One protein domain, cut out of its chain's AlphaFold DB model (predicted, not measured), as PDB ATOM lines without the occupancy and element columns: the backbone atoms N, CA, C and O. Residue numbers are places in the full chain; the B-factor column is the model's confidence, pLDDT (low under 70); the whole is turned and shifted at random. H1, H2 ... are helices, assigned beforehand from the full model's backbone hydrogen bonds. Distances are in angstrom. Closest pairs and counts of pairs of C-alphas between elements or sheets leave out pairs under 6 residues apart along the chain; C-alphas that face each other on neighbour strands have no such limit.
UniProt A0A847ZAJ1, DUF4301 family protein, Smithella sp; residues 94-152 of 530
ATOM      1  N   PHE A  94     199.553 249.694 275.578       93.50
ATOM      2  CA  PHE A  94     200.616 249.852 274.586       93.50
ATOM      3  C   PHE A  94     200.528 248.855 273.414       93.50
ATOM      4  O   PHE A  94     201.466 248.759 272.628       93.50
ATOM      5  N   ALA A  95     199.420 248.122 273.249       90.75
ATOM      6  CA  ALA A  95     199.306 247.072 272.228       90.75
ATOM      7  C   ALA A  95     199.612 247.565 270.795       90.75
ATOM      8  O   ALA A  95     200.327 246.900 270.050       90.75
ATOM      9  N   GLY A  96     199.136 248.761 270.428       92.00
ATOM     10  CA  GLY A  96     199.442 249.363 269.124       92.00
ATOM     11  C   GLY A  96     200.920 249.738 268.953       92.00
ATOM     12  O   GLY A  96     201.459 249.642 267.856       92.00
ATOM     13  N   TRP A  97     201.594 250.116 270.041       95.19
ATOM     14  CA  TRP A  97     203.020 250.455 270.033       95.19
ATOM     15  C   TRP A  97     203.898 249.214 269.908       95.19
ATOM     16  O   TRP A  97     204.907 249.261 269.219       95.19
ATOM     17  N   TYR A  98     203.485 248.087 270.487       92.31
ATOM     18  CA  TYR A  98     204.145 246.805 270.246       92.31
ATOM     19  C   TYR A  98     204.111 246.401 268.776       92.31
ATOM     20  O   TYR A  98     205.154 246.149 268.181       92.31
ATOM     21  N   ALA A  99     202.921 246.426 268.168       92.75
ATOM     22  CA  ALA A  99     202.769 246.086 266.757       92.75
ATOM     23  C   ALA A  99     203.625 246.988 265.847       92.75
ATOM     24  O   ALA A  99     204.202 246.513 264.868       92.75
ATOM     25  N   ALA A 100     203.730 248.280 266.179       94.56
ATOM     26  CA  ALA A 100     204.574 249.222 265.452       94.56
ATOM     27  C   ALA A 100     206.077 248.996 265.694       94.56
ATOM     28  O   ALA A 100     206.862 249.119 264.758       94.56
ATOM     29  N   ALA A 101     206.493 248.631 266.911       93.81
ATOM     30  CA  ALA A 101     207.891 248.332 267.227       93.81
ATOM     31  C   ALA A 101     208.405 247.120 266.433       93.81
ATOM     32  O   ALA A 101     209.485 247.183 265.838       93.81
ATOM     33  N   ASP A 102     207.597 246.059 266.349       92.31
ATOM     34  CA  ASP A 102     207.929 244.845 265.596       92.31
ATOM     35  C   ASP A 102     208.114 245.162 264.103       92.31
ATOM     36  O   ASP A 102     209.135 244.827 263.495       92.31
ATOM     37  N   ARG A 103     207.171 245.913 263.519       94.31
ATOM     38  CA  ARG A 103     207.224 246.346 262.110       94.31
ATOM     39  C   ARG A 103     208.280 247.420 261.840       94.31
ATOM     40  O   ARG A 103     208.724 247.565 260.710       94.31
ATOM     41  N   GLY A 104     208.675 248.165 262.869       94.88
ATOM     42  CA  GLY A 104     209.523 249.353 262.773       94.88
ATOM     43  C   GLY A 104     208.834 250.591 262.192       94.88
ATOM     44  O   GLY A 104     209.511 251.550 261.848       94.88
ATOM     45  N   THR A 105     207.505 250.574 262.086       94.31
ATOM     46  CA  THR A 105     206.675 251.658 261.548       94.31
ATOM     47  C   THR A 105     205.225 251.478 262.008       94.31
ATOM     48  O   THR A 105     204.768 250.356 262.245       94.31
ATOM     49  N   PHE A 106     204.468 252.573 262.089       93.25
ATOM     50  CA  PHE A 106     203.009 252.570 262.223       93.25
ATOM     51  C   PHE A 106     202.286 252.301 260.893       93.25
ATOM     52  O   PHE A 106     201.059 252.231 260.864       93.25
ATOM     53  N   GLY A 107     203.032 252.109 259.802       92.25
ATOM     54  CA  GLY A 107     202.543 251.644 258.506       92.25
ATOM     55  C   GLY A 107     202.848 252.593 257.348       92.25
ATOM     56  O   GLY A 107     202.833 252.152 256.205       92.25
ATOM     57  N   ASN A 108     203.118 253.875 257.624       92.75
ATOM     58  CA  ASN A 108     203.606 254.851 256.646       92.75
ATOM     59  C   ASN A 108     204.222 256.088 257.331       92.75
ATOM     60  O   ASN A 108     203.938 256.382 258.496       92.75
ATOM     61  N   ASP A 109     204.964 256.883 256.557       90.25
ATOM     62  CA  ASP A 109     205.650 258.104 257.010       90.25
ATOM     63  C   ASP A 109     204.728 259.162 257.641       90.25
ATOM     64  O   ASP A 109     205.158 259.989 258.450       90.25
ATOM     65  N   GLY A 110     203.455 259.218 257.242       93.69
ATOM     66  CA  GLY A 110     202.475 260.146 257.813       93.69
ATOM     67  C   GLY A 110     202.104 259.778 259.251       93.69
ATOM     68  O   GLY A 110     202.052 260.649 260.131       93.69
ATOM     69  N   LEU A 111     201.891 258.486 259.499       93.81
ATOM     70  CA  LEU A 111     201.615 257.941 260.827       93.81
ATOM     71  C   LEU A 111     202.854 258.015 261.723       93.81
ATOM     72  O   LEU A 111     202.738 258.445 262.869       93.81
ATOM     73  N   ASP A 112     204.039 257.729 261.186       94.00
ATOM     74  CA  ASP A 112     205.299 257.815 261.933       94.00
ATOM     75  C   ASP A 112     205.605 259.256 262.366       94.00
ATOM     76  O   ASP A 112     205.920 259.523 263.529       94.00
ATOM     77  N   ARG A 113     205.409 260.239 261.474       93.31
ATOM     78  CA  ARG A 113     205.510 261.665 261.840       93.31
ATOM     79  C   ARG A 113     204.482 262.068 262.896       93.31
ATOM     80  O   ARG A 113     204.798 262.872 263.776       93.31
ATOM     81  N   SER A 114     203.268 261.528 262.814       94.25
ATOM     82  CA  SER A 114     202.218 261.787 263.802       94.25
ATOM     83  C   SER A 114     202.572 261.213 265.169       94.25
ATOM     84  O   SER A 114     202.422 261.921 266.162       94.25
ATOM     85  N   PHE A 115     203.137 260.004 265.217       95.88
ATOM     86  CA  PHE A 115     203.657 259.402 266.441       95.88
ATOM     87  C   PHE A 115     204.681 260.305 267.131       95.88
ATOM     88  O   PHE A 115     204.513 260.596 268.311       95.88
ATOM     89  N   PHE A 116     205.695 260.811 266.420       95.12
ATOM     90  CA  PHE A 116     206.702 261.685 267.040       95.12
ATOM     91  C   PHE A 116     206.115 263.006 267.556       95.12
ATOM     92  O   PHE A 116     206.467 263.448 268.649       95.12
ATOM     93  N   ARG A 117     205.176 263.612 266.815       93.56
ATOM     94  CA  ARG A 117     204.463 264.824 267.258       93.56
ATOM     95  C   ARG A 117     203.668 264.578 268.541       93.56
ATOM     96  O   ARG A 117     203.608 265.445 269.411       93.56
ATOM     97  N   ASP A 118     203.031 263.421 268.641       94.94
ATOM     98  CA  ASP A 118     202.246 263.038 269.809       94.94
ATOM     99  C   ASP A 118     203.142 262.629 270.985       94.94
ATOM    100  O   ASP A 118     202.860 263.002 272.124       94.94
ATOM    101  N   LEU A 119     204.270 261.964 270.718       94.25
ATOM    102  CA  LEU A 119     205.276 261.599 271.713       94.25
ATOM    103  C   LEU A 119     205.857 262.827 272.419       94.25
ATOM    104  O   LEU A 119     206.003 262.806 273.638       94.25
ATOM    105  N   ASP A 120     206.116 263.919 271.695       90.06
ATOM    106  CA  ASP A 120     206.590 265.180 272.287       90.06
ATOM    107  C   ASP A 120     205.609 265.796 273.297       90.06
ATOM    108  O   ASP A 120     205.985 266.658 274.094       90.06
ATOM    109  N   ARG A 121     204.353 265.342 273.289       91.75
ATOM    110  CA  ARG A 121     203.283 265.807 274.176       91.75
ATOM    111  C   ARG A 121     202.974 264.813 275.294       91.75
ATOM    112  O   ARG A 121     202.143 265.124 276.146       91.75
ATOM    113  N   MET A 122     203.611 263.641 275.293       94.12
ATOM    114  CA  MET A 122     203.412 262.624 276.319       94.12
ATOM    115  C   MET A 122     204.012 263.071 277.660       94.12
ATOM    116  O   MET A 122     205.101 263.650 277.687       94.12
ATOM    117  N   PRO A 123     203.364 262.747 278.792       93.88
ATOM    118  CA  PRO A 123     203.819 263.168 280.121       93.88
ATOM    119  C   PRO A 123     205.212 262.626 280.486       93.88
ATOM    120  O   PRO A 123     205.971 263.277 281.194       93.88
ATOM    121  N   PHE A 124     205.589 261.459 279.969       93.25
ATOM    122  CA  PHE A 124     206.873 260.808 280.245       93.25
ATOM    123  C   PHE A 124     208.000 261.190 279.274       93.25
ATOM    124  O   PHE A 124     209.096 260.639 279.364       93.25
ATOM    125  N   VAL A 125     207.777 262.111 278.329       91.81
ATOM    126  CA  VAL A 125     208.793 262.424 277.307       91.81
ATOM    127  C   VAL A 125     210.082 262.992 277.911       91.81
ATOM    128  O   VAL A 125     211.171 262.756 277.388       91.81
ATOM    129  N   SER A 126     209.985 263.714 279.031       90.25
ATOM    130  CA  SER A 126     211.151 264.220 279.759       90.25
ATOM    131  C   SER A 126     212.022 263.083 280.293       90.25
ATOM    132  O   SER A 126     213.242 263.187 280.212       90.25
ATOM    133  N   LEU A 127     211.415 261.979 280.746       90.50
ATOM    134  CA  LEU A 127     212.121 260.787 281.228       90.50
ATOM    135  C   LEU A 127     212.897 260.112 280.090       90.50
ATOM    136  O   LEU A 127     214.063 259.770 280.256       90.50
ATOM    137  N   LEU A 128     212.298 260.015 278.897       88.12
ATOM    138  CA  LEU A 128     212.987 259.497 277.704       88.12
ATOM    139  C   LEU A 128     214.198 260.346 277.321       88.12
ATOM    140  O   LEU A 128     215.231 259.824 276.906       88.12
ATOM    141  N   LYS A 129     214.079 261.667 277.459       86.12
ATOM    142  CA  LYS A 129     215.135 262.616 277.092       86.12
ATOM    143  C   LYS A 129     216.304 262.624 278.085       86.12
ATOM    144  O   LYS A 129     217.313 263.245 277.774       86.12
ATOM    145  N   GLN A 130     216.237 261.929 279.223       84.94
ATOM    146  CA  GLN A 130     217.375 261.823 280.148       84.94
ATOM    147  C   GLN A 130     218.492 260.925 279.586       84.94
ATOM    148  O   GLN A 130     219.671 261.238 279.745       84.94
ATOM    149  N   ASN A 131     218.152 259.886 278.817       81.81
ATOM    150  CA  ASN A 131     219.123 258.969 278.213       81.81
ATOM    151  C   ASN A 131     219.687 259.521 276.881       81.81
ATOM    152  O   ASN A 131     218.938 259.830 275.951       81.81
ATOM    153  N   ASP A 132     221.017 259.638 276.765       80.12
ATOM    154  CA  ASP A 132     221.704 260.116 275.550       80.12
ATOM    155  C   ASP A 132     221.467 259.226 274.316       80.12
ATOM    156  O   ASP A 132     221.366 259.720 273.188       80.12
ATOM    157  N   GLY A 133     221.343 257.909 274.507       80.31
ATOM    158  CA  GLY A 133     220.984 256.955 273.456       80.31
ATOM    159  C   GLY A 133     219.604 257.255 272.877       80.31
ATOM    160  O   GLY A 133     219.476 257.490 271.673       80.31
ATOM    161  N   THR A 134     218.599 257.369 273.743       80.12
ATOM    162  CA  THR A 134     217.219 257.694 273.358       80.12
ATOM    163  C   THR A 134     217.123 259.079 272.715       80.12
ATOM    164  O   THR A 134     216.436 259.245 271.708       80.12
ATOM    165  N   ARG A 135     217.875 260.078 273.205       84.00
ATOM    166  CA  ARG A 135     217.970 261.405 272.563       84.00
ATOM    167  C   ARG A 135     218.462 261.320 271.116       84.00
ATOM    168  O   ARG A 135     217.923 262.012 270.251       84.00
ATOM    169  N   ARG A 136     219.463 260.481 270.831       84.00
ATOM    170  CA  ARG A 136     219.950 260.255 269.459       84.00
ATOM    171  C   ARG A 136     218.902 259.556 268.591       84.00
ATOM    172  O   ARG A 136     218.698 259.982 267.458       84.00
ATOM    173  N   MET A 137     218.211 258.548 269.122       85.62
ATOM    174  CA  MET A 137     217.136 257.832 268.414       85.62
ATOM    175  C   MET A 137     215.970 258.765 268.054       85.62
ATOM    176  O   MET A 137     215.504 258.760 266.916       85.62
ATOM    177  N   LEU A 138     215.573 259.647 268.980       87.06
ATOM    178  CA  LEU A 138     214.558 260.680 268.744       87.06
ATOM    179  C   LEU A 138     214.958 261.637 267.612       87.06
ATOM    180  O   LEU A 138     214.135 261.951 266.756       87.06
ATOM    181  N   ARG A 139     216.227 262.072 267.558       86.88
ATOM    182  CA  ARG A 139     216.734 262.932 266.469       86.88
ATOM    183  C   ARG A 139     216.723 262.228 265.113       86.88
ATOM    184  O   ARG A 139     216.423 262.867 264.109       86.88
ATOM    185  N   LYS A 140     217.031 260.927 265.091       89.69
ATOM    186  CA  LYS A 140     217.011 260.090 263.882       89.69
ATOM    187  C   LYS A 140     215.601 259.689 263.434       89.69
ATOM    188  O   LYS A 140     215.468 259.147 262.345       89.69
ATOM    189  N   LYS A 141     214.568 259.959 264.244       90.19
ATOM    190  CA  LYS A 141     213.178 259.527 264.010       90.19
ATOM    191  C   LYS A 141     213.051 258.014 263.775       90.19
ATOM    192  O   LYS A 141     212.219 257.568 262.993       90.19
ATOM    193  N   ASP A 142     213.856 257.232 264.490       91.81
ATOM    194  CA  ASP A 142     213.800 255.769 264.446       91.81
ATOM    195  C   ASP A 142     212.630 255.269 265.304       91.81
ATOM    196  O   ASP A 142     212.702 255.256 266.537       91.81
ATOM    197  N   VAL A 143     211.523 254.907 264.651       94.81
ATOM    198  CA  VAL A 143     210.293 254.459 265.321       94.81
ATOM    199  C   VAL A 143     210.556 253.218 266.170       94.81
ATOM    200  O   VAL A 143     210.168 253.190 267.339       94.81
ATOM    201  N   ARG A 144     211.252 252.214 265.620       95.38
ATOM    202  CA  ARG A 144     211.541 250.959 266.325       95.38
ATOM    203  C   ARG A 144     212.342 251.223 267.591       95.38
ATOM    204  O   ARG A 144     211.922 250.811 268.670       95.38
ATOM    205  N   ALA A 145     213.470 251.918 267.463       93.25
ATOM    206  CA  ALA A 145     214.392 252.115 268.576       93.25
ATOM    207  C   ALA A 145     213.758 252.948 269.702       93.25
ATOM    208  O   ALA A 145     213.920 252.638 270.883       93.25
ATOM    209  N   VAL A 146     212.970 253.972 269.352       94.56
ATOM    210  CA  VAL A 146     212.259 254.791 270.344       94.56
ATOM    211  C   VAL A 146     211.176 253.987 271.061       94.56
ATOM    212  O   VAL A 146     211.084 254.058 272.286       94.56
ATOM    213  N   LEU A 147     210.382 253.190 270.337       95.56
ATOM    214  CA  LEU A 147     209.362 252.341 270.957       95.56
ATOM    215  C   LEU A 147     209.984 251.270 271.859       95.56
ATOM    216  O   LEU A 147     209.509 251.074 272.976       95.56
ATOM    217  N   GLN A 148     211.079 250.636 271.433       93.75
ATOM    218  CA  GLN A 148     211.824 249.685 272.263       93.75
ATOM    219  C   GLN A 148     212.353 250.346 273.542       93.75
ATOM    220  O   GLN A 148     212.169 249.796 274.623       93.75
ATOM    221  N   SER A 149     212.894 251.567 273.453       93.56
ATOM    222  CA  SER A 149     213.336 252.340 274.623       93.56
ATOM    223  C   SER A 149     212.197 252.710 275.584       93.56
ATOM    224  O   SER A 149     212.458 252.979 276.755       93.56
ATOM    225  N   ILE A 150     210.942 252.767 275.133       94.69
ATOM    226  CA  ILE A 150     209.794 253.017 276.019       94.69
ATOM    227  C   ILE A 150     209.304 251.713 276.650       94.69
ATOM    228  O   ILE A 150     209.014 251.656 277.845       94.69
ATOM    229  N   LEU A 151     209.158 250.673 275.832       94.00
ATOM    230  CA  LEU A 151     208.459 249.457 276.225       94.00
ATOM    231  C   LEU A 151     209.359 248.514 277.023       94.00
ATOM    232  O   LEU A 151     208.894 247.958 278.012       94.00
ATOM    233  N   LEU A 152     210.623 248.358 276.628       92.50
ATOM    234  CA  LEU A 152     211.494 247.279 277.091       92.50
ATOM    235  C   LEU A 152     212.373 247.666 278.300       92.50
ATOM    236  O   LEU A 152     212.546 248.860 278.578       92.50
TER     237      LEU A 152
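This is residues 94 to 152 of the 530 residues of the protein "DUF4301 family protein" of Smithella sp (UniProt A0A847ZAJ1). What shape does the printed part make? The short helices H1, H2, H3 and H4 wrap part of the way round the last helix, H5, with H1 and H4 packed on it and H2 and H3 near it. What is it built of? The printed part has 59 residues with five named helices in the order H1 to H5 and no named strand: the class is all helix. It is compact and rounded, with a radius of gyration of the C-alphas of 10.5 A and spans of 28 by 21 by 20 A.

Where are the first helices? H1 is residues 94 to 103, 14.5 A from C-alpha 94 at (200.616, 249.852, 274.586) to C-alpha 103. H2 is residues 109 to 119, 15.1 A, and H3 is residues 125 to 128, 5.1 A. Where are the last ones? H4 is residues 132 to 140, 12.6 A. H5 is residues 143 to 151, 12.1 A, ending at C-alpha 151 at (208.459, 249.457, 276.225).

Which helices touch? H1 and H5 touch at a steep tilt of 39 degrees, opposite ways; their closest C-alphas, of Ala 101 and Arg 144, are 4.6 A apart. H4 and H5 touch as a helical hairpin, closest at the C-alphas of Met 137 and Val 146, 6.1 A, at a shallow tilt of 34 degrees, only just short of steep, opposite ways. How do H2 and H3 stand to H5? Both are close but not clearly touching: the closest C-alphas are Asp 112 and Val 143, 6.9 A, for H2, and Leu 128 and Ile 150, 7.4 A, for H3. What do the backbones show? Every O i to N i+4 pair is within hydrogen-bond range in H1, H2, H4 and H5; H3 is too short for one.

How large is it? The two C-alphas farthest apart, of Gly 107 and Gln 130, are 28.1 A apart. Is it unbroken and confident? The printed part has no cut, its four links are tight, and no printed residue is under 70 in pLDDT.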